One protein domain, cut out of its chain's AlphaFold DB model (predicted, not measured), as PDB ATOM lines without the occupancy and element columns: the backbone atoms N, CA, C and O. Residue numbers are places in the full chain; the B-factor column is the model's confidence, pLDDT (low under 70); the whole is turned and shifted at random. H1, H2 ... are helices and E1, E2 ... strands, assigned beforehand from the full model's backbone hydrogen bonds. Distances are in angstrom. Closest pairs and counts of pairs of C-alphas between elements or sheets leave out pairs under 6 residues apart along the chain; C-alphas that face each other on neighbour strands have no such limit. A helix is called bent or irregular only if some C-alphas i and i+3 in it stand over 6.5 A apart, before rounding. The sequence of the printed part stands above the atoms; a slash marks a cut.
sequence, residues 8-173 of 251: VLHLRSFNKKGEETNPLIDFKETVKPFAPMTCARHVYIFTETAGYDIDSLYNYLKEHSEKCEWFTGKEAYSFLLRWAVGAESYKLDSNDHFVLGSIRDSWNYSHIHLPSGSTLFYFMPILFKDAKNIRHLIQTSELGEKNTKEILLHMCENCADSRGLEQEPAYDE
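Overview. This is residues 8 to 173 of the 251 residues of an uncharacterized protein of Candidatus Berkiella aquae (UniProt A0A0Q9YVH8). A small three-stranded sheet is covered by a helix on each face, H2 on one and H3 on the other, and beyond H3 lies a larger helical part in which H3, H5 and H7 touch one another and H4 folds back along H5. H1 packs on H2, the short H6 sits at the far end of H5, and residues 165 to 170 stick out. The printed part has 166 residues with seven named helices and three named strands, in the order E1 H1 E2 H2 E3 H3 H4 H5 H6 H7; the sheet runs E2, E1, E3, all antiparallel, and the class is mostly helix. The whole is compact, with a radius of gyration of the C-alphas of 16.6 A and spans of 54 by 41 by 27 A.

Along the chain. E1 is residues 8 to 12, from C-alpha 8 at (230.455, 129.989, 77.383). H1 is residues 23 to 31, E2 41 to 46, H2 54 to 63, E3 67 to 72 and H3 73 to 84, 16.8 A long. H4, residues 98 to 113, is 23.9 A long, with a kink of 30 degrees near residue 107; it is irregular, C-alphas 109 and 112 being 7.1 A apart. H5, residues 120 to 140, is the longest at 30.0 A. H6, residues 142 to 145, is irregular, its end C-alphas 7.2 A apart. H7, residues 148 to 165, is 26.0 A long and ends at C-alpha 165, (220.394, 138.199, 92.387).

Arrangement. E1 is antiparallel to E3, with N 10 and O 69 at 2.8 A, and to E2, with N 11 and O 42 at 2.8 A. E2, H2 and E3 form a split strand-helix-strand unit, two strands running the same way with E1 between them; its crossover is right-handed. H2 is over E3 at a height of 8.9 A over the sheet, and H3, on the opposite face, is over E1 and E3 at 8.8 A: three layers. H1 touches H2, closest at the C-alphas of Pro 23 and Leu 57, 6.2 A. H3 touches H7, closest at the C-alphas of Ser 78 and Ala 160, 5.4 A. With residues 127 to 131 alone H5 touches H3, closest at the C-alphas of Ala 131 and Leu 81, 5.8 A. H4 and H5 form a helical hairpin at a shallow tilt of 12 degrees, closest at the C-alphas of Leu 100 and Phe 128, 7.2 A. H5 and H6 are close but not clearly touching, the C-alphas of Ile 138 and Gly 144 being 5.8 A apart. In H1, H2, H3 and H7 every O i to N i+4 pair is within hydrogen-bond range, against 10 of 12 in H4 and 15 of 17 in H5; H6 is too short for such a pair.

Size, cuts and confidence. The C-alphas farthest apart, of Glu 20 and Glu 142, are 53.8 A apart. The printed part has no cut; the link from H3 to H4, residues 85 to 97, is long. Mean pLDDT of the printed part is 84.3, and residues 15 to 20, 39, 94, 141 to 147 and 165 to 173 are under 70.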
ATOM      1  N   VAL A   8     229.279 129.551  78.125       97.06
ATOM      2  CA  VAL A   8     230.455 129.989  77.383       97.06
ATOM      3  C   VAL A   8     231.429 128.838  77.246       97.06
ATOM      4  O   VAL A   8     231.913 128.295  78.236       97.06
ATOM      5  N   LEU A   9     231.773 128.523  76.002       96.62
ATOM      6  CA  LEU A   9     232.849 127.605  75.663       96.62
ATOM      7  C   LEU A   9     234.052 128.415  75.173       96.62
ATOM      8  O   LEU A   9     233.972 129.139  74.178       96.62
ATOM      9  N   HIS A  10     235.168 128.307  75.884       95.25
ATOM     10  CA  HIS A  10     236.393 129.057  75.642       95.25
ATOM     11  C   HIS A  10     237.532 128.112  75.261       95.25
ATOM     12  O   HIS A  10     237.931 127.251  76.043       95.25
ATOM     13  N   LEU A  11     238.085 128.319  74.063       92.44
ATOM     14  CA  LEU A  11     239.210 127.552  73.534       92.44
ATOM     15  C   LEU A  11     240.417 128.456  73.264       92.44
ATOM     16  O   LEU A  11     240.279 129.544  72.685       92.44
ATOM     17  N   ARG A  12     241.612 127.960  73.595       88.00
ATOM     18  CA  ARG A  12     242.900 128.529  73.162       88.00
ATOM     19  C   ARG A  12     243.628 127.560  72.240       88.00
ATOM     20  O   ARG A  12     243.642 126.358  72.494       88.00
ATOM     21  N   SER A  13     244.221 128.106  71.178       81.62
ATOM     22  CA  SER A  13     245.064 127.353  70.240       81.62
ATOM     23  C   SER A  13     244.383 126.084  69.694       81.62
ATOM     24  O   SER A  13     244.970 125.006  69.687       81.62
ATOM     25  N   PHE A  14     243.114 126.188  69.270       80.50
ATOM     26  CA  PHE A  14     242.372 125.044  68.730       80.50
ATOM     27  C   PHE A  14     242.954 124.614  67.376       80.50
ATOM     28  O   PHE A  14     242.835 125.327  66.372       80.50
ATOM     29  N   ASN A  15     243.583 123.440  67.345       69.88
ATOM     30  CA  ASN A  15     244.221 122.907  66.150       69.88
ATOM     31  C   ASN A  15     243.173 122.249  65.249       69.88
ATOM     32  O   ASN A  15     242.738 121.132  65.492       69.88
ATOM     33  N   LYS A  16     242.808 122.917  64.151       65.06
ATOM     34  CA  LYS A  16     241.839 122.417  63.156       65.06
ATOM     35  C   LYS A  16     242.348 121.246  62.295       65.06
ATOM     36  O   LYS A  16     241.910 121.114  61.154       65.06
ATOM     37  N   LYS A  17     243.321 120.449  62.747       55.97
ATOM     38  CA  LYS A  17     243.904 119.400  61.897       55.97
ATOM     39  C   LYS A  17     242.911 118.249  61.685       55.97
ATOM     40  O   LYS A  17     242.913 117.283  62.426       55.97
ATOM     41  N   GLY A  18     242.135 118.365  60.610       49.06
ATOM     42  CA  GLY A  18     242.003 117.320  59.595       49.06
ATOM     43  C   GLY A  18     240.970 116.217  59.790       49.06
ATOM     44  O   GLY A  18     240.836 115.418  58.870       49.06
ATOM     45  N   GLU A  19     240.239 116.151  60.898       58.03
ATOM     46  CA  GLU A  19     239.200 115.124  61.027       58.03
ATOM     47  C   GLU A  19     237.919 115.540  60.293       58.03
ATOM     48  O   GLU A  19     237.368 116.620  60.526       58.03
ATOM     49  N   GLU A  20     237.451 114.673  59.387       58.91
ATOM     50  CA  GLU A  20     236.216 114.847  58.603       58.91
ATOM     51  C   GLU A  20     234.952 114.914  59.484       58.91
ATOM     52  O   GLU A  20     233.894 115.312  59.006       58.91
ATOM     53  N   THR A  21     235.059 114.592  60.779       74.38
ATOM     54  CA  THR A  21     233.966 114.613  61.763       74.38
ATOM     55  C   THR A  21     234.311 115.495  62.967       74.38
ATOM     56  O   THR A  21     234.406 115.038  64.099       74.38
ATOM     57  N   ASN A  22     234.520 116.795  62.742       85.62
ATOM     58  CA  ASN A  22     234.702 117.749  63.837       85.62
ATOM     59  C   ASN A  22     233.334 118.159  64.430       85.62
ATOM     60  O   ASN A  22     232.658 118.991  63.809       85.62
ATOM     61  N   PRO A  23     232.946 117.694  65.638       91.06
ATOM     62  CA  PRO A  23     231.636 117.989  66.232       91.06
ATOM     63  C   PRO A  23     231.406 119.491  66.455       91.06
ATOM     64  O   PRO A  23     230.271 119.953  66.529       91.06
ATOM     65  N   LEU A  24     232.469 120.304  66.485       91.56
ATOM     66  CA  LEU A  24     232.352 121.757  66.575       91.56
ATOM     67  C   LEU A  24     231.641 122.381  65.362       91.56
ATOM     68  O   LEU A  24     231.095 123.479  65.484       91.56
ATOM     69  N   ILE A  25     231.692 121.740  64.191       90.56
ATOM     70  CA  ILE A  25     230.966 122.190  62.997       90.56
ATOM     71  C   ILE A  25     229.468 122.004  63.238       90.56
ATOM     72  O   ILE A  25     228.735 122.993  63.229       90.56
ATOM     73  N   ASP A  26     229.052 120.790  63.590       91.50
ATOM     74  CA  ASP A  26     227.655 120.452  63.878       91.50
ATOM     75  C   ASP A  26     227.085 121.303  65.019       91.50
ATOM     76  O   ASP A  26     225.957 121.791  64.943       91.50
ATOM     77  N   PHE A  27     227.888 121.560  66.056       94.31
ATOM     78  CA  PHE A  27     227.533 122.467  67.144       94.31
ATOM     79  C   PHE A  27     227.218 123.876  66.635       94.31
ATOM     80  O   PHE A  27     226.210 124.467  67.017       94.31
ATOM     81  N   LYS A  28     228.054 124.432  65.754       92.25
ATOM     82  CA  LYS A  28     227.840 125.784  65.216       92.25
ATOM     83  C   LYS A  28     226.588 125.873  64.362       92.25
ATOM     84  O   LYS A  28     225.913 126.898  64.404       92.25
ATOM     85  N   GLU A  29     226.293 124.831  63.598       90.94
ATOM     86  CA  GLU A  29     225.110 124.787  62.740       90.94
ATOM     87  C   GLU A  29     223.824 124.592  63.549       90.94
ATOM     88  O   GLU A  29     222.816 125.247  63.264       90.94
ATOM     89  N   THR A  30     223.882 123.755  64.588       91.88
ATOM     90  CA  THR A  30     222.730 123.398  65.428       91.88
ATOM     91  C   THR A  30     222.428 124.473  66.468       91.88
ATOM     92  O   THR A  30     221.316 124.993  66.520       91.88
ATOM     93  N   VAL A  31     223.423 124.841  67.279       92.56
ATOM     94  CA  VAL A  31     223.266 125.765  68.415       92.56
ATOM     95  C   VAL A  31     223.336 127.227  67.978       92.56
ATOM     96  O   VAL A  31     222.757 128.095  68.626       92.56
ATOM     97  N   LYS A  32     224.026 127.516  66.866       92.56
ATOM     98  CA  LYS A  32     224.241 128.880  66.346       92.56
ATOM     99  C   LYS A  32     224.734 129.851  67.433       92.56
ATOM    100  O   LYS A  32     224.118 130.895  67.651       92.56
ATOM    101  N   PRO A  33     225.845 129.529  68.125       94.62
ATOM    102  CA  PRO A  33     226.383 130.385  69.172       94.62
ATOM    103  C   PRO A  33     226.870 131.719  68.592       94.62
ATOM    104  O   PRO A  33     227.391 131.779  67.474       94.62
ATOM    105  N   PHE A  34     226.825 132.782  69.395       95.06
ATOM    106  CA  PHE A  34     227.602 133.978  69.094       95.06
ATOM    107  C   PHE A  34     229.089 133.661  69.294       95.06
ATOM    108  O   PHE A  34     229.515 133.270  70.379       95.06
ATOM    109  N   ALA A  35     229.879 133.806  68.230       92.88
ATOM    110  CA  ALA A  35     231.263 133.348  68.189       92.88
ATOM    111  C   ALA A  35     232.250 134.489  67.879       92.88
ATOM    112  O   ALA A  35     232.806 134.529  66.776       92.88
ATOM    113  N   PRO A  36     232.483 135.437  68.807       87.88
ATOM    114  CA  PRO A  36     233.509 136.460  68.634       87.88
ATOM    115  C   PRO A  36     234.894 135.793  68.625       87.88
ATOM    116  O   PRO A  36     235.432 135.387  69.657       87.88
ATOM    117  N   MET A  37     235.461 135.628  67.430       74.81
ATOM    118  CA  MET A  37     236.755 134.975  67.234       74.81
ATOM    119  C   MET A  37     237.881 136.001  67.156       74.81
ATOM    120  O   MET A  37     237.798 136.993  66.437       74.81
ATOM    121  N   THR A  38     238.982 135.701  67.836       72.25
ATOM    122  CA  THR A  38     240.279 136.355  67.620       72.25
ATOM    123  C   THR A  38     241.290 135.309  67.154       72.25
ATOM    124  O   THR A  38     241.042 134.110  67.266       72.25
ATOM    125  N   CYS A  39     242.457 135.738  66.676       67.69
ATOM    126  CA  CYS A  39     243.495 134.829  66.175       67.69
ATOM    127  C   CYS A  39     243.963 133.790  67.214       67.69
ATOM    128  O   CYS A  39     244.465 132.740  66.838       67.69
ATOM    129  N   ALA A  40     243.833 134.098  68.510       72.56
ATOM    130  CA  ALA A  40     244.352 133.279  69.609       72.56
ATOM    131  C   ALA A  40     243.258 132.688  70.516       72.56
ATOM    132  O   ALA A  40     243.559 131.878  71.393       72.56
ATOM    133  N   ARG A  41     242.002 133.116  70.353       85.75
ATOM    134  CA  ARG A  41     240.905 132.754  71.251       85.75
ATOM    135  C   ARG A  41     239.623 132.533  70.471       85.75
ATOM    136  O   ARG A  41     239.177 133.430  69.752       85.75
ATOM    137  N   HIS A  42     239.018 131.373  70.689       90.75
ATOM    138  CA  HIS A  42     237.662 131.083  70.248       90.75
ATOM    139  C   HIS A  42     236.756 131.109  71.472       90.75
ATOM    140  O   HIS A  42     236.983 130.364  72.423       90.75
ATOM    141  N   VAL A  43     235.762 131.988  71.456       94.44
ATOM    142  CA  VAL A  43     234.730 132.055  72.490       94.44
ATOM    143  C   VAL A  43     233.400 131.800  71.805       94.44
ATOM    144  O   VAL A  43     233.091 132.477  70.828       94.44
ATOM    145  N   TYR A  44     232.645 130.823  72.292       95.56
ATOM    146  CA  TYR A  44     231.286 130.531  71.845       95.56
ATOM    147  C   TYR A  44     230.332 130.834  72.989       95.56
ATOM    148  O   TYR A  44     230.481 130.272  74.071       95.56
ATOM    149  N   ILE A  45     229.384 131.731  72.745       96.19
ATOM    150  CA  ILE A  45     228.422 132.225  73.726       96.19
ATOM    151  C   ILE A  45     227.040 131.772  73.274       96.19
ATOM    152  O   ILE A  45     226.638 132.043  72.140       96.19
ATOM    153  N   PHE A  46     226.337 131.050  74.134       94.81
ATOM    154  CA  PHE A  46     225.039 130.458  73.827       94.81
ATOM    155  C   PHE A  46     224.216 130.302  75.100       94.81
ATOM    156  O   PHE A  46     224.740 130.408  76.206       94.81
ATOM    157  N   THR A  47     222.913 130.111  74.943       91.31
ATOM    158  CA  THR A  47     221.968 130.028  76.067       91.31
ATOM    159  C   THR A  47     221.089 128.786  76.020       91.31
ATOM    160  O   THR A  47     220.648 128.280  77.045       91.31
ATOM    161  N   GLU A  48     220.873 128.249  74.825       84.81
ATOM    162  CA  GLU A  48     220.112 127.033  74.589       84.81
ATOM    163  C   GLU A  48     220.986 126.062  73.814       84.81
ATOM    164  O   GLU A  48     221.749 126.468  72.941       84.81
ATOM    165  N   THR A  49     220.876 124.775  74.125       85.38
ATOM    166  CA  THR A  49     221.626 123.733  73.417       85.38
ATOM    167  C   THR A  49     220.821 123.121  72.280       85.38
ATOM    168  O   THR A  49     221.373 122.361  71.502       85.38
ATOM    169  N   ALA A  50     219.521 123.422  72.161       84.62
ATOM    170  CA  ALA A  50     218.622 122.800  71.184       84.62
ATOM    171  C   ALA A  50     218.686 121.251  71.185       84.62
ATOM    172  O   ALA A  50     218.538 120.614  70.146       84.62
ATOM    173  N   GLY A  51     218.938 120.643  72.354       87.00
ATOM    174  CA  GLY A  51     219.114 119.192  72.497       87.00
ATOM    175  C   GLY A  51     220.490 118.666  72.072       87.00
ATOM    176  O   GLY A  51     220.704 117.459  72.078       87.00
ATOM    177  N   TYR A  52     221.421 119.552  71.714       92.44
ATOM    178  CA  TYR A  52     222.798 119.204  71.391       92.44
ATOM    179  C   TYR A  52     223.553 118.727  72.641       92.44
ATOM    180  O   TYR A  52     223.464 119.342  73.708       92.44
ATOM    181  N   ASP A  53     224.328 117.654  72.486       94.81
ATOM    182  CA  ASP A  53     225.156 117.073  73.544       94.81
ATOM    183  C   ASP A  53     226.449 117.884  73.735       94.81
ATOM    184  O   ASP A  53     227.466 117.684  73.061       94.81
ATOM    185  N   ILE A  54     226.385 118.859  74.646       94.69
ATOM    186  CA  ILE A  54     227.516 119.737  74.972       94.69
ATOM    187  C   ILE A  54     228.626 118.985  75.705       94.69
ATOM    188  O   ILE A  54     229.794 119.315  75.502       94.69
ATOM    189  N   ASP A  55     228.300 117.974  76.510       95.06
ATOM    190  CA  ASP A  55     229.287 117.211  77.274       95.06
ATOM    191  C   ASP A  55     230.229 116.444  76.339       95.06
ATOM    192  O   ASP A  55     231.456 116.527  76.472       95.06
ATOM    193  N   SER A  56     229.673 115.765  75.331       94.44
ATOM    194  CA  SER A  56     230.464 115.076  74.304       94.44
ATOM    195  C   SER A  56     231.356 116.041  73.520       94.44
ATOM    196  O   SER A  56     232.545 115.772  73.325       94.44
ATOM    197  N   LEU A  57     230.824 117.203  73.125       94.69
ATOM    198  CA  LEU A  57     231.613 118.241  72.459       94.69
ATOM    199  C   LEU A  57     232.739 118.766  73.354       94.69
ATOM    200  O   LEU A  57     233.867 118.927  72.888       94.69
ATOM    201  N   TYR A  58     232.455 119.048  74.624       95.12
ATOM    202  CA  TYR A  58     233.441 119.574  75.563       95.12
ATOM    203  C   TYR A  58     234.604 118.597  75.753       95.12
ATOM    204  O   TYR A  58     235.764 119.010  75.672       95.12
ATOM    205  N   ASN A  59     234.304 117.307  75.928       94.25
ATOM    206  CA  ASN A  59     235.314 116.255  76.053       94.25
ATOM    207  C   ASN A  59     236.198 116.174  74.805       94.25
ATOM    208  O   ASN A  59     237.422 116.237  74.926       94.25
ATOM    209  N   TYR A  60     235.595 116.165  73.612       92.69
ATOM    210  CA  TYR A  60     236.344 116.204  72.355       92.69
ATOM    211  C   TYR A  60     237.264 117.435  72.281       92.69
ATOM    212  O   TYR A  60     238.458 117.328  72.003       92.69
ATOM    213  N   LEU A  61     236.746 118.631  72.570       92.50
ATOM    214  CA  LEU A  61     237.522 119.871  72.472       92.50
ATOM    215  C   LEU A  61     238.662 119.947  73.490       92.50
ATOM    216  O   LEU A  61     239.691 120.567  73.208       92.50
ATOM    217  N   LYS A  62     238.499 119.328  74.660       92.12
ATOM    218  CA  LYS A  62     239.529 119.256  75.699       92.12
ATOM    219  C   LYS A  62     240.749 118.453  75.251       92.12
ATOM    220  O   LYS A  62     241.862 118.821  75.604       92.12
ATOM    221  N   GLU A  63     240.553 117.419  74.440       89.94
ATOM    222  CA  GLU A  63     241.641 116.618  73.863       89.94
ATOM    223  C   GLU A  63     242.345 117.331  72.694       89.94
ATOM    224  O   GLU A  63     243.516 117.076  72.417       89.94
ATOM    225  N   HIS A  64     241.658 118.274  72.040       89.00
ATOM    226  CA  HIS A  64     242.096 118.901  70.783       89.00
ATOM    227  C   HIS A  64     242.475 120.389  70.900       89.00
ATOM    228  O   HIS A  64     242.705 121.069  69.890       89.00
ATOM    229  N   SER A  65     242.547 120.934  72.113       87.94
ATOM    230  CA  SER A  65     242.960 122.319  72.358       87.94
ATOM    231  C   SER A  65     243.954 122.417  73.511       87.94
ATOM    232  O   SER A  65     243.949 121.603  74.426       87.94
ATOM    233  N   GLU A  66     244.809 123.440  73.477       88.12
ATOM    234  CA  GLU A  66     245.755 123.717  74.569       88.12
ATOM    235  C   GLU A  66     245.017 124.068  75.868       88.12
ATOM    236  O   GLU A  66     245.448 123.726  76.967       88.12
ATOM    237  N   LYS A  67     243.882 124.762  75.734       90.44
ATOM    238  CA  LYS A  67     242.997 125.099  76.844       90.44
ATOM    239  C   LYS A  67     241.548 125.022  76.383       90.44
ATOM    240  O   LYS A  67     241.191 125.724  75.437       90.44
ATOM    241  N   CYS A  68     240.740 124.247  77.105       93.94
ATOM    242  CA  CYS A  68     239.294 124.145  76.931       93.94
ATOM    243  C   CYS A  68     238.591 124.393  78.267       93.94
ATOM    244  O   CYS A  68     238.745 123.621  79.217       93.94
ATOM    245  N   GLU A  69     237.819 125.469  78.347       96.12
ATOM    246  CA  GLU A  69     237.029 125.821  79.524       96.12
ATOM    247  C   GLU A  69     235.562 125.949  79.124       96.12
ATOM    248  O   GLU A  69     235.241 126.573  78.110       96.12
ATOM    249  N   TRP A  70     234.681 125.373  79.934       96.94
ATOM    250  CA  TRP A  70     233.243 125.536  79.810       96.94
ATOM    251  C   TRP A  70     232.722 126.164  81.095       96.94
ATOM    252  O   TRP A  70     232.957 125.660  82.192       96.94
ATOM    253  N   PHE A  71     232.070 127.307  80.938       96.75
ATOM    254  CA  PHE A  71     231.461 128.062  82.015       96.75
ATOM    255  C   PHE A  71     229.954 128.105  81.795       96.75
ATOM    256  O   PHE A  71     229.492 128.241  80.659       96.75
ATOM    257  N   THR A  72     229.198 128.059  82.881       95.44
ATOM    258  CA  THR A  72     227.740 128.199  82.885       95.44
ATOM    259  C   THR A  72     227.343 129.325  83.836       95.44
ATOM    260  O   THR A  72     228.168 129.804  84.612       95.44
ATOM    261  N   GLY A  73     226.106 129.811  83.754       94.19
ATOM    262  CA  GLY A  73     225.534 130.664  84.785       94.19
ATOM    263  C   GLY A  73     226.323 131.946  85.066       94.19
ATOM    264  O   GLY A  73     226.700 132.725  84.180       94.19
ATOM    265  N   LYS A  74     226.579 132.155  86.357       94.50
ATOM    266  CA  LYS A  74     227.336 133.295  86.876       94.50
ATOM    267  C   LYS A  74     228.790 133.262  86.421       94.50
ATOM    268  O   LYS A  74     229.351 134.302  86.075       94.50
ATOM    269  N   GLU A  75     229.396 132.084  86.389       95.56
ATOM    270  CA  GLU A  75     230.778 131.867  85.977       95.56
ATOM    271  C   GLU A  75     230.973 132.275  84.513       95.56
ATOM    272  O   GLU A  75     231.954 132.950  84.186       95.56
ATOM    273  N   ALA A  76     230.007 131.938  83.651       96.38
ATOM    274  CA  ALA A  76     229.989 132.352  82.252       96.38
ATOM    275  C   ALA A  76     229.968 133.878  82.132       96.38
ATOM    276  O   ALA A  76     230.791 134.463  81.425       96.38
ATOM    277  N   TYR A  77     229.076 134.537  82.872       96.12
ATOM    278  CA  TYR A  77     228.963 135.992  82.845       96.12
ATOM    279  C   TYR A  77     230.215 136.692  83.392       96.12
ATOM    280  O   TYR A  77     230.731 137.622  82.770       96.12
ATOM    281  N   SER A  78     230.760 136.207  84.512       95.62
ATOM    282  CA  SER A  78     232.006 136.710  85.101       95.62
ATOM    283  C   SER A  78     233.178 136.589  84.125       95.62
ATOM    284  O   SER A  78     233.929 137.546  83.928       95.62
ATOM    285  N   PHE A  79     233.322 135.447  83.443       95.81
ATOM    286  CA  PHE A  79     234.328 135.286  82.392       95.81
ATOM    287  C   PHE A  79     234.148 136.308  81.261       95.81
ATOM    288  O   PHE A  79     235.123 136.943  80.852       95.81
ATOM    289  N   LEU A  80     232.920 136.497  80.767       95.94
ATOM    290  CA  LEU A  80     232.649 137.458  79.695       95.94
ATOM    291  C   LEU A  80     232.975 138.888  80.110       95.94
ATOM    292  O   LEU A  80     233.563 139.616  79.310       95.94
ATOM    293  N   LEU A  81     232.655 139.282  81.345       95.69
ATOM    294  CA  LEU A  81     233.024 140.589  81.882       95.69
ATOM    295  C   LEU A  81     234.539 140.752  81.924       95.69
ATOM    296  O   LEU A  81     235.050 141.684  81.306       95.69
ATOM    297  N   ARG A  82     235.261 139.817  82.558       94.50
ATOM    298  CA  ARG A  82     236.734 139.832  82.632       94.50
ATOM    299  C   ARG A  82     237.367 139.920  81.251       94.50
ATOM    300  O   ARG A  82     238.342 140.645  81.043       94.50
ATOM    301  N   TRP A  83     236.805 139.206  80.284       93.31
ATOM    302  CA  TRP A  83     237.279 139.267  78.916       93.31
ATOM    303  C   TRP A  83     236.997 140.626  78.275       93.31
ATOM    304  O   TRP A  83     237.929 141.256  77.780       93.31
ATOM    305  N   ALA A  84     235.757 141.112  78.335       93.69
ATOM    306  CA  ALA A  84     235.339 142.371  77.729       93.69
ATOM    307  C   ALA A  84     236.088 143.588  78.293       93.69
ATOM    308  O   ALA A  84     236.437 144.496  77.542       93.69
ATOM    309  N   VAL A  85     236.399 143.594  79.592       91.75
ATOM    310  CA  VAL A  85     237.190 144.662  80.231       91.75
ATOM    311  C   VAL A  85     238.696 144.543  79.965       91.75
ATOM    312  O   VAL A  85     239.459 145.408  80.389       91.75
ATOM    313  N   GLY A  86     239.142 143.495  79.267       89.50
ATOM    314  CA  GLY A  86     240.545 143.284  78.915       89.50
ATOM    315  C   GLY A  86     241.394 142.609  79.991       89.50
ATOM    316  O   GLY A  86     242.594 142.436  79.769       89.50
ATOM    317  N   ALA A  87     240.796 142.176  81.109       88.62
ATOM    318  CA  ALA A  87     241.502 141.509  82.209       88.62
ATOM    319  C   ALA A  87     242.080 140.140  81.801       88.62
ATOM    320  O   ALA A  87     243.016 139.634  82.413       88.62
ATOM    321  N   GLU A  88     241.557 139.558  80.723       87.50
ATOM    322  CA  GLU A  88     242.033 138.295  80.156       87.50
ATOM    323  C   GLU A  88     243.124 138.456  79.080       87.50
ATOM    324  O   GLU A  88     243.493 137.470  78.428       87.50
ATOM    325  N   SER A  89     243.610 139.679  78.827       81.38
ATOM    326  CA  SER A  89     244.650 139.930  77.825       81.38
ATOM    327  C   SER A  89     246.043 139.646  78.379       81.38
ATOM    328  O   SER A  89     246.494 140.279  79.331       81.38
ATOM    329  N   TYR A  90     246.748 138.714  77.737       72.69
ATOM    330  CA  TYR A  90     248.132 138.364  78.072       72.69
ATOM    331  C   TYR A  90     249.160 139.354  77.507       72.69
ATOM    332  O   TYR A  90     250.306 139.338  77.934       72.69
ATOM    333  N   LYS A  91     248.778 140.184  76.522       72.44
ATOM    334  CA  LYS A  91     249.705 141.094  75.825       72.44
ATOM    335  C   LYS A  91     249.846 142.459  76.486       72.44
ATOM    336  O   LYS A  91     250.856 143.116  76.279       72.44
ATOM    337  N   LEU A  92     248.809 142.905  77.189       70.12
ATOM    338  CA  LEU A  92     248.706 144.263  77.733       70.12
ATOM    339  C   LEU A  92     248.505 144.238  79.250       70.12
ATOM    340  O   LEU A  92     247.698 145.006  79.762       70.12
ATOM    341  N   ASP A  93     249.150 143.291  79.942       71.94
ATOM    342  CA  ASP A  93     249.094 143.131  81.401       71.94
ATOM    343  C   ASP A  93     247.677 143.257  81.981       71.94
ATOM    344  O   ASP A  93     247.437 143.925  82.983       71.94
ATOM    345  N   SER A  94     246.709 142.581  81.347       68.75
ATOM    346  CA  SER A  94     245.302 142.586  81.781       68.75
ATOM    347  C   SER A  94     244.602 143.959  81.687       68.75
ATOM    348  O   SER A  94     243.661 144.224  82.432       68.75
ATOM    349  N   ASN A  95     245.027 144.828  80.761       71.44
ATOM    350  CA  ASN A  95     244.476 146.176  80.561       71.44
ATOM    351  C   ASN A  95     244.112 146.495  79.094       71.44
ATOM    352  O   ASN A  95     244.178 147.639  78.637       71.44
ATOM    353  N   ASP A  96     243.685 145.501  78.323       81.81
ATOM    354  CA  ASP A  96     243.357 145.698  76.907       81.81
ATOM    355  C   ASP A  96     241.985 146.369  76.706       81.81
ATOM    356  O   ASP A  96     240.933 145.763  76.891       81.81
ATOM    357  N   HIS A  97     241.959 147.662  76.371       80.88
ATOM    358  CA  HIS A  97     240.707 148.425  76.212       80.88
ATOM    359  C   HIS A  97     240.034 148.213  74.858       80.88
ATOM    360  O   HIS A  97     238.874 148.588  74.694       80.88
ATOM    361  N   PHE A  98     240.718 147.572  73.911       86.62
ATOM    362  CA  PHE A  98     240.183 147.328  72.576       86.62
ATOM    363  C   PHE A  98     239.287 146.090  72.515       86.62
ATOM    364  O   PHE A  98     238.505 145.949  71.570       86.62
ATOM    365  N   VAL A  99     239.358 145.207  73.520       88.94
ATOM    366  CA  VAL A  99     238.583 143.957  73.541       88.94
ATOM    367  C   VAL A  99     237.082 144.231  73.486       88.94
ATOM    368  O   VAL A  99     236.406 143.668  72.629       88.94
ATOM    369  N   LEU A 100     236.563 145.142  74.317       91.50
ATOM    370  CA  LEU A 100     235.141 145.503  74.300       91.50
ATOM    371  C   LEU A 100     234.686 145.995  72.919       91.50
ATOM    372  O   LEU A 100     233.643 145.568  72.428       91.50
ATOM    373  N   GLY A 101     235.481 146.864  72.284       91.50
ATOM    374  CA  GLY A 101     235.202 147.352  70.931       91.50
ATOM    375  C   GLY A 101     235.128 146.204  69.924       91.50
ATOM    376  O   GLY A 101     234.143 146.075  69.206       91.50
ATOM    377  N   SER A 102     236.106 145.299  69.968       91.06
ATOM    378  CA  SER A 102     236.186 144.139  69.070       91.06
ATOM    379  C   SER A 102     235.012 143.166  69.241       91.06
ATOM    380  O   SER A 102     234.476 142.652  68.255       91.06
ATOM    381  N   ILE A 103     234.578 142.911  70.483       92.50
ATOM    382  CA  ILE A 103     233.402 142.070  70.758       92.50
ATOM    383  C   ILE A 103     232.139 142.758  70.231       92.50
ATOM    384  O   ILE A 103     231.312 142.102  69.600       92.50
ATOM    385  N   ARG A 104     231.993 144.072  70.444       93.06
ATOM    386  CA  ARG A 104     230.829 144.836  69.978       93.06
ATOM    387  C   ARG A 104     230.730 144.866  68.455       93.06
ATOM    388  O   ARG A 104     229.648 144.670  67.915       93.06
ATOM    389  N   ASP A 105     231.849 145.053  67.766       91.38
ATOM    390  CA  ASP A 105     231.883 145.033  66.303       91.38
ATOM    391  C   ASP A 105     231.528 143.638  65.768       91.38
ATOM    392  O   ASP A 105     230.723 143.506  64.843       91.38
ATOM    393  N   SER A 106     232.037 142.583  66.415       91.56
ATOM    394  CA  SER A 106     231.665 141.197  66.101       91.56
ATOM    395  C   SER A 106     230.171 140.950  66.313       91.56
ATOM    396  O   SER A 106     229.526 140.318  65.476       91.56
ATOM    397  N   TRP A 107     229.603 141.464  67.408       92.94
ATOM    398  CA  TRP A 107     228.173 141.378  67.697       92.94
ATOM    399  C   TRP A 107     227.353 142.073  66.616       92.94
ATOM    400  O   TRP A 107     226.494 141.441  66.008       92.94
ATOM    401  N   ASN A 108     227.669 143.327  66.290       89.19
ATOM    402  CA  ASN A 108     226.967 144.104  65.266       89.19
ATOM    403  C   ASN A 108     226.969 143.417  63.892       89.19
ATOM    404  O   ASN A 108     225.992 143.523  63.159       89.19
ATOM    405  N   TYR A 109     228.028 142.673  63.564       85.75
ATOM    406  CA  TYR A 109     228.112 141.938  62.305       85.75
ATOM    407  C   TYR A 109     227.358 140.602  62.308       85.75
ATOM    408  O   TYR A 109     226.815 140.203  61.280       85.75
ATOM    409  N   SER A 110     227.365 139.875  63.427       84.00
ATOM    410  CA  SER A 110     226.958 138.461  63.459       84.00
ATOM    411  C   SER A 110     225.626 138.187  64.151       84.00
ATOM    412  O   SER A 110     225.045 137.130  63.905       84.00
ATOM    413  N   HIS A 111     225.096 139.119  64.952       80.81
ATOM    414  CA  HIS A 111     223.832 138.912  65.671       80.81
ATOM    415  C   HIS A 111     222.649 138.642  64.732       80.81
ATOM    416  O   HIS A 111     221.729 137.925  65.101       80.81
ATOM    417  N   ILE A 112     222.697 139.152  63.497       79.38
ATOM    418  CA  ILE A 112     221.680 138.916  62.460       79.38
ATOM    419  C   ILE A 112     221.521 137.436  62.077       79.38
ATOM    420  O   ILE A 112     220.533 137.065  61.452       79.38
ATOM    421  N   HIS A 113     222.508 136.598  62.405       81.31
ATOM    422  CA  HIS A 113     222.499 135.163  62.127       81.31
ATOM    423  C   HIS A 113     222.048 134.325  63.328       81.31
ATOM    424  O   HIS A 113     221.932 133.104  63.207       81.31
ATOM    425  N   LEU A 114     221.796 134.962  64.476       83.38
ATOM    426  CA  LEU A 114     221.260 134.286  65.648       83.38
ATOM    427  C   LEU A 114     219.772 133.964  65.444       83.38
ATOM    428  O   LEU A 114     219.076 134.693  64.732       83.38
ATOM    429  N   PRO A 115     219.264 132.886  66.065       82.06
ATOM    430  CA  PRO A 115     217.839 132.581  66.045       82.06
ATOM    431  C   PRO A 115     216.992 133.756  66.549       82.06
ATOM    432  O   PRO A 115     217.340 134.408  67.540       82.06
ATOM    433  N   SER A 116     215.857 134.008  65.892       76.25
ATOM    434  CA  SER A 116     214.855 134.960  66.379       76.25
ATOM    435  C   SER A 116     214.418 134.573  67.790       76.25
ATOM    436  O   SER A 116     214.074 133.420  68.032       76.25
ATOM    437  N   GLY A 117     214.440 135.532  68.718       77.25
ATOM    438  CA  GLY A 117     214.144 135.266  70.128       77.25
ATOM    439  C   GLY A 117     215.320 134.696  70.925       77.25
ATOM    440  O   GLY A 117     215.117 134.250  72.046       77.25
ATOM    441  N   SER A 118     216.548 134.719  70.393       84.00
ATOM    442  CA  SER A 118     217.727 134.370  71.188       84.00
ATOM    443  C   SER A 118     217.848 135.282  72.413       84.00
ATOM    444  O   SER A 118     217.941 136.505  72.299       84.00
ATOM    445  N   THR A 119     217.950 134.690  73.601       86.69
ATOM    446  CA  THR A 119     218.161 135.442  74.848       86.69
ATOM    447  C   THR A 119     219.490 136.217  74.858       86.69
ATOM    448  O   THR A 119     219.659 137.171  75.620       86.69
ATOM    449  N   LEU A 120     220.424 135.905  73.946       90.19
ATOM    450  CA  LEU A 120     221.660 136.669  73.749       90.19
ATOM    451  C   LEU A 120     221.413 138.132  73.360       90.19
ATOM    452  O   LEU A 120     222.231 138.987  73.708       90.19
ATOM    453  N   PHE A 121     220.285 138.443  72.707       88.56
ATOM    454  CA  PHE A 121     219.899 139.823  72.388       88.56
ATOM    455  C   PHE A 121     219.744 140.707  73.629       88.56
ATOM    456  O   PHE A 121     219.872 141.924  73.532       88.56
ATOM    457  N   TYR A 122     219.548 140.097  74.795       85.50
ATOM    458  CA  TYR A 122     219.427 140.776  76.078       85.50
ATOM    459  C   TYR A 122     220.745 140.764  76.847       85.50
ATOM    460  O   TYR A 122     221.170 141.798  77.364       85.50
ATOM    461  N   PHE A 123     221.425 139.613  76.881       88.69
ATOM    462  CA  PHE A 123     222.690 139.471  77.602       88.69
ATOM    463  C   PHE A 123     223.768 140.415  77.071       88.69
ATOM    464  O   PHE A 123     224.476 141.045  77.857       88.69
ATOM    465  N   MET A 124     223.895 140.537  75.748       92.06
ATOM    466  CA  MET A 124     225.018 141.252  75.143       92.06
ATOM    467  C   MET A 124     224.978 142.770  75.382       92.06
ATOM    468  O   MET A 124     225.998 143.312  75.814       92.06
ATOM    469  N   PRO A 125     223.845 143.484  75.212       91.50
ATOM    470  CA  PRO A 125     223.760 144.897  75.589       91.50
ATOM    471  C   PRO A 125     224.065 145.160  77.071       91.50
ATOM    472  O   PRO A 125     224.754 146.133  77.389       91.50
ATOM    473  N   ILE A 126     223.597 144.287  77.971       92.62
ATOM    474  CA  ILE A 126     223.857 144.401  79.414       92.62
ATOM    475  C   ILE A 126     225.349 144.196  79.693       92.62
ATOM    476  O   ILE A 126     225.963 145.040  80.340       92.62
ATOM    477  N   LEU A 127     225.957 143.151  79.122       94.94
ATOM    478  CA  LEU A 127     227.399 142.909  79.192       94.94
ATOM    479  C   LEU A 127     228.201 144.129  78.717       94.94
ATOM    480  O   LEU A 127     229.157 144.531  79.378       94.94
ATOM    481  N   PHE A 128     227.820 144.748  77.595       95.19
ATOM    482  CA  PHE A 128     228.518 145.927  77.075       95.19
ATOM    483  C   PHE A 128     228.406 147.131  78.004       95.19
ATOM    484  O   PHE A 128     229.389 147.851  78.195       95.19
ATOM    485  N   LYS A 129     227.221 147.356  78.578       94.56
ATOM    486  CA  LYS A 129     226.991 148.429  79.547       94.56
ATOM    487  C   LYS A 129     227.830 148.213  80.804       94.56
ATOM    488  O   LYS A 129     228.532 149.132  81.221       94.56
ATOM    489  N   ASP A 130     227.802 147.009  81.358       94.81
ATOM    490  CA  ASP A 130     228.501 146.670  82.594       94.81
ATOM    491  C   ASP A 130     230.025 146.739  82.396       94.81
ATOM    492  O   ASP A 130     230.711 147.438  83.143       94.81
ATOM    493  N   ALA A 131     230.555 146.162  81.311       94.56
ATOM    494  CA  ALA A 131     231.975 146.260  80.970       94.56
ATOM    495  C   ALA A 131     232.432 147.715  80.757       94.56
ATOM    496  O   ALA A 131     233.499 148.110  81.234       94.56
ATOM    497  N   LYS A 132     231.621 148.544  80.081       93.69
ATOM    498  CA  LYS A 132     231.908 149.976  79.900       93.69
ATOM    499  C   LYS A 132     231.972 150.708  81.242       93.69
ATOM    500  O   LYS A 132     232.887 151.502  81.447       93.69
ATOM    501  N   ASN A 133     231.027 150.442  82.141       91.62
ATOM    502  CA  ASN A 133     230.973 151.079  83.456       91.62
ATOM    503  C   ASN A 133     232.183 150.700  84.317       91.62
ATOM    504  O   ASN A 133     232.822 151.586  84.879       91.62
ATOM    505  N   ILE A 134     232.545 149.413  84.361       90.19
ATOM    506  CA  ILE A 134     233.734 148.933  85.086       90.19
ATOM    507  C   ILE A 134     234.993 149.631  84.564       90.19
ATOM    508  O   ILE A 134     235.792 150.146  85.345       90.19
ATOM    509  N   ARG A 135     235.151 149.719  83.236       85.94
ATOM    510  CA  ARG A 135     236.300 150.406  82.630       85.94
ATOM    511  C   ARG A 135     236.336 151.891  82.962       85.94
ATOM    512  O   ARG A 135     237.403 152.399  83.292       85.94
ATOM    513  N   HIS A 136     235.192 152.563  82.892       86.44
ATOM    514  CA  HIS A 136     235.099 153.980  83.214       86.44
ATOM    515  C   HIS A 136     235.514 154.262  84.661       86.44
ATOM    516  O   HIS A 136     236.325 155.152  84.883       86.44
ATOM    517  N   LEU A 137     235.022 153.471  85.621       84.06
ATOM    518  CA  LEU A 137     235.349 153.621  87.043       84.06
ATOM    519  C   LEU A 137     236.849 153.485  87.319       84.06
ATOM    520  O   LEU A 137     237.406 154.251  88.096       84.06
ATOM    521  N   ILE A 138     237.519 152.544  86.656       78.50
ATOM    522  CA  ILE A 138     238.964 152.353  86.826       78.50
ATOM    523  C   ILE A 138     239.755 153.511  86.227       78.50
ATOM    524  O   ILE A 138     240.710 153.975  86.838       78.50
ATOM    525  N   GLN A 139     239.349 153.993  85.050       77.62
ATOM    526  CA  GLN A 139     240.006 155.120  84.385       77.62
ATOM    527  C   GLN A 139     239.874 156.429  85.165       77.62
ATOM    528  O   GLN A 139     240.762 157.270  85.080       77.62
ATOM    529  N   THR A 140     238.766 156.622  85.884       74.62
ATOM    530  CA  THR A 140     238.527 157.832  86.682       74.62
ATOM    531  C   THR A 140     239.042 157.724  88.113       74.62
ATOM    532  O   THR A 140     239.209 158.749  88.770       74.62
ATOM    533  N   SER A 141     239.321 156.516  88.602       66.81
ATOM    534  CA  SER A 141     239.956 156.307  89.900       66.81
ATOM    535  C   SER A 141     241.474 156.524  89.840       66.81
ATOM    536  O   SER A 141     242.127 156.108  88.884       66.81
ATOM    537  N   GLU A 142     242.071 157.056  90.912       57.66
ATOM    538  CA  GLU A 142     243.538 157.114  91.106       57.66
ATOM    539  C   GLU A 142     244.200 155.713  91.162       57.66
ATOM    540  O   GLU A 142     245.419 155.585  91.244       57.66
ATOM    541  N   LEU A 143     243.400 154.640  91.089       54.97
ATOM    542  CA  LEU A 143     243.818 153.235  91.105       54.97
ATOM    543  C   LEU A 143     244.349 152.741  89.750       54.97
ATOM    544  O   LEU A 143     244.839 151.616  89.666       54.97
ATOM    545  N   GLY A 144     244.269 153.552  88.686       53.72
ATOM    546  CA  GLY A 144     244.680 153.170  87.331       53.72
ATOM    547  C   GLY A 144     246.140 152.710  87.189       53.72
ATOM    548  O   GLY A 144     246.454 152.026  86.215       53.72
ATOM    549  N   GLU A 145     247.010 153.027  88.158       56.12
ATOM    550  CA  GLU A 145     248.458 152.772  88.082       56.12
ATOM    551  C   GLU A 145     248.981 151.611  88.953       56.12
ATOM    552  O   GLU A 145     250.066 151.099  88.677       56.12
ATOM    553  N   LYS A 146     248.257 151.157  89.989       51.00
ATOM    554  CA  LYS A 146     248.713 150.073  90.888       51.00
ATOM    555  C   LYS A 146     247.547 149.139  91.243       51.00
ATOM    556  O   LYS A 146     246.558 149.581  91.809       51.00
ATOM    557  N   ASN A 147     247.685 147.844  90.944       58.50
ATOM    558  CA  ASN A 147     246.702 146.763  91.184       58.50
ATOM    559  C   ASN A 147     245.438 146.734  90.301       58.50
ATOM    560  O   ASN A 147     244.453 146.075  90.640       58.50
ATOM    561  N   THR A 148     245.488 147.331  89.110       71.50
ATOM    562  CA  THR A 148     244.372 147.380  88.147       71.50
ATOM    563  C   THR A 148     243.750 146.008  87.856       71.50
ATOM    564  O   THR A 148     242.536 145.903  87.704       71.50
ATOM    565  N   LYS A 149     244.551 144.934  87.819       79.06
ATOM    566  CA  LYS A 149     244.064 143.580  87.520       79.06
ATOM    567  C   LYS A 149     243.177 143.000  88.622       79.06
ATOM    568  O   LYS A 149     242.080 142.549  88.322       79.06
ATOM    569  N   GLU A 150     243.633 142.983  89.872       81.94
ATOM    570  CA  GLU A 150     242.860 142.406  90.985       81.94
ATOM    571  C   GLU A 150     241.551 143.167  91.199       81.94
ATOM    572  O   GLU A 150     240.496 142.561  91.376       81.94
ATOM    573  N   ILE A 151     241.604 144.495  91.063       82.44
ATOM    574  CA  ILE A 151     240.426 145.361  91.122       82.44
ATOM    575  C   ILE A 151     239.457 145.029  89.981       82.44
ATOM    576  O   ILE A 151     238.267 144.845  90.234       82.44
ATOM    577  N   LEU A 152     239.944 144.888  88.740       83.31
ATOM    578  CA  LEU A 152     239.118 144.469  87.598       83.31
ATOM    579  C   LEU A 152     238.419 143.136  87.865       83.31
ATOM    580  O   LEU A 152     237.219 143.026  87.618       83.31
ATOM    581  N   LEU A 153     239.157 142.138  88.356       88.00
ATOM    582  CA  LEU A 153     238.613 140.814  88.653       88.00
ATOM    583  C   LEU A 153     237.505 140.909  89.709       88.00
ATOM    584  O   LEU A 153     236.392 140.451  89.453       88.00
ATOM    585  N   HIS A 154     237.764 141.598  90.822       88.19
ATOM    586  CA  HIS A 154     236.786 141.759  91.894       88.19
ATOM    587  C   HIS A 154     235.533 142.524  91.434       88.19
ATOM    588  O   HIS A 154     234.410 142.137  91.761       88.19
ATOM    589  N   MET A 155     235.693 143.583  90.634       89.62
ATOM    590  CA  MET A 155     234.560 144.326  90.073       89.62
ATOM    591  C   MET A 155     233.721 143.467  89.122       89.62
ATOM    592  O   MET A 155     232.495 143.575  89.130       89.62
ATOM    593  N   CYS A 156     234.357 142.608  88.319       91.81
ATOM    594  CA  CYS A 156     233.649 141.680  87.437       91.81
ATOM    595  C   CYS A 156     232.847 140.647  88.235       91.81
ATOM    596  O   CYS A 156     231.690 140.396  87.905       91.81
ATOM    597  N   GLU A 157     233.434 140.085  89.292       91.25
ATOM    598  CA  GLU A 157     232.762 139.133  90.183       91.25
ATOM    599  C   GLU A 157     231.567 139.781  90.885       91.25
ATOM    600  O   GLU A 157     230.449 139.300  90.739       91.25
ATOM    601  N   ASN A 158     231.749 140.939  91.525       88.25
ATOM    602  CA  ASN A 158     230.655 141.656  92.190       88.25
ATOM    603  C   ASN A 158     229.513 142.012  91.228       88.25
ATOM    604  O   ASN A 158     228.336 141.971  91.594       88.25
ATOM    605  N   CYS A 159     229.854 142.386  89.992       90.81
ATOM    606  CA  CYS A 159     228.864 142.681  88.966       90.81
ATOM    607  C   CYS A 159     228.085 141.420  88.564       90.81
ATOM    608  O   CYS A 159     226.856 141.458  88.517       90.81
ATOM    609  N   ALA A 160     228.772 140.295  88.349       91.69
ATOM    610  CA  ALA A 160     228.128 139.017  88.060       91.69
ATOM    611  C   ALA A 160     227.220 138.551  89.212       91.69
ATOM    612  O   ALA A 160     226.094 138.118  88.965       91.69
ATOM    613  N   ASP A 161     227.662 138.716  90.459       88.50
ATOM    614  CA  ASP A 161     226.900 138.395  91.672       88.50
ATOM    615  C   ASP A 161     225.618 139.211  91.756       88.50
ATOM    616  O   ASP A 161     224.534 138.663  91.949       88.50
ATOM    617  N   SER A 162     225.732 140.517  91.522       86.69
ATOM    618  CA  SER A 162     224.584 141.422  91.514       86.69
ATOM    619  C   SER A 162     223.564 141.015  90.446       86.69
ATOM    620  O   SER A 162     222.367 140.969  90.720       86.69
ATOM    621  N   ARG A 163     224.024 140.643  89.243       86.31
ATOM    622  CA  ARG A 163     223.149 140.187  88.148       86.31
ATOM    623  C   ARG A 163     222.459 138.860  88.443       86.31
ATOM    624  O   ARG A 163     221.303 138.703  88.055       86.31
ATOM    625  N   GLY A 164     223.132 137.943  89.140       76.50
ATOM    626  CA  GLY A 164     222.556 136.665  89.569       76.50
ATOM    627  C   GLY A 164     221.437 136.805  90.610       76.50
ATOM    628  O   GLY A 164     220.598 135.915  90.717       76.50
ATOM    629  N   LEU A 165     221.391 137.923  91.345       69.19
ATOM    630  CA  LEU A 165     220.394 138.199  92.387       69.19
ATOM    631  C   LEU A 165     219.175 139.003  91.888       69.19
ATOM    632  O   LEU A 165     218.141 139.025  92.555       69.19
ATOM    633  N   GLU A 166     219.261 139.666  90.731       66.12
ATOM    634  CA  GLU A 166     218.172 140.487  90.183       66.12
ATOM    635  C   GLU A 166     217.006 139.633  89.632       66.12
ATOM    636  O   GLU A 166     217.151 138.936  88.619       66.12
ATOM    637  N   GLN A 167     215.815 139.764  90.238       55.28
ATOM    638  CA  GLN A 167     214.548 139.255  89.688       55.28
ATOM    639  C   GLN A 167     214.154 140.008  88.399       55.28
ATOM    640  O   GLN A 167     214.481 141.179  88.221       55.28
ATOM    641  N   GLU A 168     213.504 139.314  87.462       56.75
ATOM    642  CA  GLU A 168     213.212 139.819  86.111       56.75
ATOM    643  C   GLU A 168     212.160 140.943  86.057       56.75
ATOM    644  O   GLU A 168     211.113 140.831  86.694       56.75
ATOM    645  N   PRO A 169     212.342 141.944  85.175       52.94
ATOM    646  CA  PRO A 169     211.256 142.459  84.344       52.94
ATOM    647  C   PRO A 169     210.895 141.407  83.284       52.94
ATOM    648  O   PRO A 169     211.797 140.792  82.718       52.94
ATOM    649  N   ALA A 170     209.606 141.212  83.001       56.25
ATOM    650  CA  ALA A 170     209.134 140.169  82.091       56.25
ATOM    651  C   ALA A 170     209.833 140.229  80.717       56.25
ATOM    652  O   ALA A 170     209.826 141.267  80.050       56.25
ATOM    653  N   TYR A 171     210.399 139.099  80.288       54.31
ATOM    654  CA  TYR A 171     211.066 138.864  78.999       54.31
ATOM    655  C   TYR A 171     210.441 139.584  77.781       54.31
ATOM    656  O   TYR A 171     211.156 140.186  76.970       54.31
ATOM    657  N   ASP A 172     209.109 139.588  77.685       56.06
ATOM    658  CA  ASP A 172     208.353 140.222  76.597       56.06
ATOM    659  C   ASP A 172     208.429 141.756  76.603       56.06
ATOM    660  O   ASP A 172     208.386 142.402  75.555       56.06
ATOM    661  N   GLU A 173     208.540 142.361  77.782       62.09
ATOM    662  CA  GLU A 173     208.578 143.812  77.962       62.09
ATOM    663  C   GLU A 173     209.960 144.370  77.597       62.09
ATOM    664  O   GLU A 173     210.074 145.382  76.903       62.09
TER     665      GLU A 173